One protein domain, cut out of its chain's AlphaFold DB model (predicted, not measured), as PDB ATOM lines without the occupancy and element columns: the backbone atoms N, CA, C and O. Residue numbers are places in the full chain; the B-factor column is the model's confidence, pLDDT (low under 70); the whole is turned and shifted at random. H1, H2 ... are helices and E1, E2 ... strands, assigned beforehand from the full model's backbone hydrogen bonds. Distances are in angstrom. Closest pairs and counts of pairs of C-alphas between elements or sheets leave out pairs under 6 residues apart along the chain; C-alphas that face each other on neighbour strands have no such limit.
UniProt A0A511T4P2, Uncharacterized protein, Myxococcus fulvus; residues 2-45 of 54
ATOM      1  N   GLN A   2      28.584  45.094  28.933       68.81
ATOM      2  CA  GLN A   2      27.153  45.025  29.210       68.81
ATOM      3  C   GLN A   2      26.955  45.591  30.613       68.81
ATOM      4  O   GLN A   2      27.739  45.249  31.502       68.81
ATOM      5  N   GLU A   3      25.997  46.497  30.779       80.94
ATOM      6  CA  GLU A   3      25.504  46.847  32.115       80.94
ATOM      7  C   GLU A   3      24.608  45.707  32.606       80.94
ATOM      8  O   GLU A   3      23.806  45.176  31.833       80.94
ATOM      9  N   ASP A   4      24.825  45.322  33.864       81.81
ATOM     10  CA  ASP A   4      24.188  44.198  34.558       81.81
ATOM     11  C   ASP A   4      24.348  42.810  33.875       81.81
ATOM     12  O   ASP A   4      25.166  42.612  32.974       81.81
ATOM     13  N   ALA A   5      23.653  41.791  34.391       82.31
ATOM     14  CA  ALA A   5      23.808  40.382  34.026       82.31
ATOM     15  C   ALA A   5      22.857  39.899  32.913       82.31
ATOM     16  O   ALA A   5      22.964  38.747  32.470       82.31
ATOM     17  N   THR A   6      21.906  40.726  32.473       84.94
ATOM     18  CA  THR A   6      20.917  40.329  31.462       84.94
ATOM     19  C   THR A   6      21.555  40.252  30.081       84.94
ATOM     20  O   THR A   6      22.153  41.199  29.578       84.94
ATOM     21  N   SER A   7      21.396  39.104  29.419       82.88
ATOM     22  CA  SER A   7      22.005  38.857  28.112       82.88
ATOM     23  C   SER A   7      21.432  39.761  27.014       82.88
ATOM     24  O   SER A   7      20.241  39.737  26.723       82.88
ATOM     25  N   THR A   8      22.318  40.469  26.315       84.62
ATOM     26  CA  THR A   8      22.026  41.312  25.149       84.62
ATOM     27  C   THR A   8      22.239  40.559  23.831       84.62
ATOM     28  O   THR A   8      22.239  41.162  22.761       84.62
ATOM     29  N   ALA A   9      22.426  39.233  23.865       81.88
ATOM     30  CA  ALA A   9      22.716  38.441  22.666       81.88
ATOM     31  C   ALA A   9      21.606  38.531  21.602       81.88
ATOM     32  O   ALA A   9      21.887  38.477  20.410       81.88
ATOM     33  N   THR A  10      20.353  38.704  22.027       75.12
ATOM     34  CA  THR A  10      19.193  38.906  21.143       75.12
ATOM     35  C   THR A  10      19.071  40.337  20.617       75.12
ATOM     36  O   THR A  10      18.333  40.571  19.666       75.12
ATOM     37  N   LEU A  11      19.788  41.284  21.225       75.25
ATOM     38  CA  LEU A  11      19.875  42.684  20.807       75.25
ATOM     39  C   LEU A  11      21.023  42.927  19.832       75.25
ATOM     40  O   LEU A  11      21.149  44.027  19.297       75.25
ATOM     41  N   ALA A  12      21.881  41.924  19.625       69.56
ATOM     42  CA  ALA A  12      22.993  42.029  18.706       69.56
ATOM     43  C   ALA A  12      22.472  42.348  17.300       69.56
ATOM     44  O   ALA A  12      21.695  41.582  16.719       69.56
ATOM     45  N   ASP A  13      22.947  43.465  16.748       63.97
ATOM     46  CA  ASP A  13      22.854  43.755  15.324       63.97
ATOM     47  C   ASP A  13      23.667  42.691  14.578       63.97
ATOM     48  O   ASP A  13      24.885  42.769  14.412       63.97
ATOM     49  N   SER A  14      22.990  41.597  14.247       66.25
ATOM     50  CA  SER A  14      23.598  40.398  13.678       66.25
ATOM     51  C   SER A  14      24.023  40.588  12.219       66.25
ATOM     52  O   SER A  14      24.550  39.649  11.625       66.25
ATOM     53  N   ASN A  15      23.782  41.763  11.620       68.69
ATOM     54  CA  ASN A  15      23.900  42.026  10.181       68.69
ATOM     55  C   ASN A  15      23.103  41.040   9.300       68.69
ATOM     56  O   ASN A  15      23.343  40.950   8.097       68.69
ATOM     57  N   THR A  16      22.177  40.268   9.880       76.88
ATOM     58  CA  THR A  16      21.361  39.289   9.141       76.88
ATOM     59  C   THR A  16      19.975  39.815   8.787       76.88
ATOM     60  O   THR A  16      19.342  39.299   7.868       76.88
ATOM     61  N   LEU A  17      19.509  40.847   9.494       82.44
ATOM     62  CA  LEU A  17      18.211  41.488   9.316       82.44
ATOM     63  C   LEU A  17      18.392  43.002   9.378       82.44
ATOM     64  O   LEU A  17      19.039  43.509  10.290       82.44
ATOM     65  N   GLU A  18      17.801  43.715   8.421       83.75
ATOM     66  CA  GLU A  18      17.766  45.176   8.444       83.75
ATOM     67  C   GLU A  18      16.862  45.664   9.584       83.75
ATOM     68  O   GLU A  18      15.743  45.175   9.772       83.75
ATOM     69  N   GLY A  19      17.356  46.629  10.358       85.38
ATOM     70  CA  GLY A  19      16.629  47.192  11.483       85.38
ATOM     71  C   GLY A  19      17.442  48.215  12.262       85.38
ATOM     72  O   GLY A  19      18.426  48.774  11.780       85.38
ATOM     73  N   SER A  20      16.993  48.518  13.471       85.06
ATOM     74  CA  SER A  20      17.632  49.466  14.375       85.06
ATOM     75  C   SER A  20      17.523  48.979  15.813       85.06
ATOM     76  O   SER A  20      16.520  48.384  16.208       85.06
ATOM     77  N   LEU A  21      18.550  49.270  16.605       88.12
ATOM     78  CA  LEU A  21      18.485  49.163  18.056       88.12
ATOM     79  C   LEU A  21      17.864  50.453  18.607       88.12
ATOM     80  O   LEU A  21      18.354  51.545  18.317       88.12
ATOM     81  N   CYS A  22      16.790  50.345  19.385       89.19
ATOM     82  CA  CYS A  22      16.096  51.488  19.975       89.19
ATOM     83  C   CYS A  22      15.757  51.252  21.452       89.19
ATOM     84  O   CYS A  22      15.770  50.116  21.923       89.19
ATOM     85  N   ARG A  23      15.405  52.331  22.161       91.88
ATOM     86  CA  ARG A  23      14.702  52.274  23.453       91.88
ATOM     87  C   ARG A  23      13.242  52.664  23.264       91.88
ATOM     88  O   ARG A  23      12.918  53.398  22.326       91.88
ATOM     89  N   ASP A  24      12.374  52.228  24.168       88.19
ATOM     90  CA  ASP A  24      10.993  52.709  24.191       88.19
ATOM     91  C   ASP A  24      10.975  54.189  24.619       88.19
ATOM     92  O   ASP A  24      11.575  54.571  25.617       88.19
ATOM     93  N   ALA A  25      10.277  55.051  23.870       85.19
ATOM     94  CA  ALA A  25      10.385  56.513  24.011       85.19
ATOM     95  C   ALA A  25      10.017  57.076  25.403       85.19
ATOM     96  O   ALA A  25      10.378  58.205  25.717       85.19
ATOM     97  N   ASN A  26       9.299  56.302  26.219       89.25
ATOM     98  CA  ASN A  26       8.861  56.681  27.565       89.25
ATOM     99  C   ASN A  26       9.291  55.659  28.631       89.25
ATOM    100  O   ASN A  26       8.670  55.603  29.694       89.25
ATOM    101  N   SER A  27      10.278  54.804  28.347       92.06
ATOM    102  CA  SER A  27      10.813  53.898  29.367       92.06
ATOM    103  C   SER A  27      11.775  54.619  30.308       92.06
ATOM    104  O   SER A  27      12.341  55.665  29.989       92.06
ATOM    105  N   THR A  28      11.949  54.033  31.488       94.12
ATOM    106  CA  THR A  28      13.009  54.402  32.427       94.12
ATOM    107  C   THR A  28      14.302  53.712  32.011       94.12
ATOM    108  O   THR A  28      14.250  52.597  31.507       94.12
ATOM    109  N   ASP A  29      15.431  54.378  32.223       91.88
ATOM    110  CA  ASP A  29      16.760  53.765  32.177       91.88
ATOM    111  C   ASP A  29      16.949  52.938  33.455       91.88
ATOM    112  O   ASP A  29      16.900  53.491  34.561       91.88
ATOM    113  N   THR A  30      17.036  51.618  33.308       92.62
ATOM    114  CA  THR A  30      17.091  50.681  34.434       92.62
ATOM    115  C   THR A  30      18.512  50.245  34.774       92.62
ATOM    116  O   THR A  30      18.671  49.443  35.692       92.62
ATOM    117  N   ASP A  31      19.521  50.814  34.099       91.25
ATOM    118  CA  ASP A  31      20.922  50.372  34.158       91.25
ATOM    119  C   ASP A  31      21.076  48.894  33.721       91.25
ATOM    120  O   ASP A  31      22.012  48.198  34.113       91.25
ATOM    121  N   ASP A  32      20.132  48.398  32.902       89.19
ATOM    122  CA  ASP A  32      20.113  47.044  32.342       89.19
ATOM    123  C   ASP A  32      19.831  47.111  30.835       89.19
ATOM    124  O   ASP A  32      18.697  47.253  30.360       89.19
ATOM    125  N   ASN A  33      20.886  46.901  30.047       88.75
ATOM    126  CA  ASN A  33      20.798  46.959  28.592       88.75
ATOM    127  C   ASN A  33      19.830  45.928  27.992       88.75
ATOM    128  O   ASN A  33      19.257  46.176  26.931       88.75
ATOM    129  N   GLY A  34      19.676  44.763  28.627       88.38
ATOM    130  CA  GLY A  34      18.766  43.714  28.173       88.38
ATOM    131  C   GLY A  34      17.290  44.072  28.362       88.38
ATOM    132  O   GLY A  34      16.433  43.497  27.687       88.38
ATOM    133  N   VAL A  35      16.997  45.028  29.244       88.69
ATOM    134  CA  VAL A  35      15.653  45.566  29.492       88.69
ATOM    135  C   VAL A  35      15.407  46.827  28.669       88.69
ATOM    136  O   VAL A  35      14.334  46.983  28.075       88.69
ATOM    137  N   ASP A  36      16.402  47.709  28.606       91.62
ATOM    138  CA  ASP A  36      16.237  49.069  28.095       91.62
ATOM    139  C   ASP A  36      16.275  49.155  26.567       91.62
ATOM    140  O   ASP A  36      15.695  50.073  25.974       91.62
ATOM    141  N   PHE A  37      16.929  48.195  25.910       90.81
ATOM    142  CA  PHE A  37      17.108  48.191  24.464       90.81
ATOM    143  C   PHE A  37      16.371  47.043  23.782       90.81
ATOM    144  O   PHE A  37      16.227  45.944  24.312       90.81
ATOM    145  N   LYS A  38      15.912  47.304  22.555       88.31
ATOM    146  CA  LYS A  38      15.197  46.349  21.702       88.31
ATOM    147  C   LYS A  38      15.618  46.520  20.250       88.31
ATOM    148  O   LYS A  38      15.799  47.641  19.777       88.31
ATOM    149  N   PHE A  39      15.732  45.409  19.529       87.00
ATOM    150  CA  PHE A  39      15.852  45.439  18.075       87.00
ATOM    151  C   PHE A  39      14.466  45.599  17.437       87.00
ATOM    152  O   PHE A  39      13.513  44.921  17.826       87.00
ATOM    153  N   THR A  40      14.359  46.463  16.433       85.94
ATOM    154  CA  THR A  40      13.156  46.642  15.612       85.94
ATOM    155  C   THR A  40      13.518  46.641  14.133       85.94
ATOM    156  O   THR A  40      14.545  47.181  13.740       85.94
ATOM    157  N   THR A  41      12.659  46.076  13.285       87.00
ATOM    158  CA  THR A  41      12.805  46.151  11.819       87.00
ATOM    159  C   THR A  41      12.320  47.484  11.247       87.00
ATOM    160  O   THR A  41      12.515  47.769  10.068       87.00
ATOM    161  N   THR A  42      11.691  48.328  12.071       86.62
ATOM    162  CA  THR A  42      11.393  49.710  11.685       86.62
ATOM    163  C   THR A  42      12.665  50.533  11.826       86.62
ATOM    164  O   THR A  42      13.036  50.927  12.930       86.62
ATOM    165  N   VAL A  43      13.340  50.776  10.705       85.00
ATOM    166  CA  VAL A  43      14.573  51.567  10.680       85.00
ATOM    167  C   VAL A  43      14.283  52.994  11.143       85.00
ATOM    168  O   VAL A  43      13.329  53.626  10.683       85.00
ATOM    169  N   THR A  44      15.116  53.510  12.049       79.94
ATOM    170  CA  THR A  44      15.023  54.911  12.476       79.94
ATOM    171  C   THR A  44      15.307  55.816  11.271       79.94
ATOM    172  O   THR A  44      16.392  55.709  10.694       79.94
ATOM    173  N   PRO A  45      14.377  56.702  10.860       82.50
ATOM    174  CA  PRO A  45      14.601  57.573   9.712       82.50
ATOM    175  C   PRO A  45      15.833  58.463   9.913       82.50
ATOM    176  O   PRO A  45      15.964  59.127  10.940       82.50
TER     177      PRO A  45
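Overview. This is residues 2 to 45 of the 54 residues of an uncharacterized protein of Myxococcus fulvus (UniProt A0A511T4P2). This is a flat domain with little regular structure: a small ladder of two antiparallel strands, E1 and E2, joined by a wide loop that ends in the one-turn helix H1. The long stretch of residues 2 to 19, with no named element, runs along one side. The printed part has 44 residues, in the order E1, H1, E2; the class is mixed, with 10 residues in named elements. It is only just compact, close to loose, with a radius of gyration of the C-alphas of 10.9 A and spans of 27 by 23 by 9 A.

Arrangement. E1, residues 20 to 22, and E2, residues 38 to 40, are antiparallel at 140 degrees. C-alphas 21 and 39 face each other at 4.6 A. N 20 and O 40, 2.8 A, and N 38 and O 22, 2.9 A, are within hydrogen-bond range. H1, residues 33 to 36, has a tight link to E2; it is too short for an O i to N i+4 pair, and its one O i to N i+3 pair is not within range.

Along the chain. E1 begins at C-alpha 20 (17.632, 49.466, 14.375) and is 6.1 A long. H1 measures 5.0 A. E2 is 6.4 A long and ends at C-alpha 40 (13.156, 46.642, 15.612).

Size, cuts and confidence. The two C-alphas farthest apart, of Ala 5 and Pro 45, are 31.2 A apart. The printed part has no cut, and the link from E1 to H1 is short. Residues 2 and 12 to 15 are under pLDDT 70.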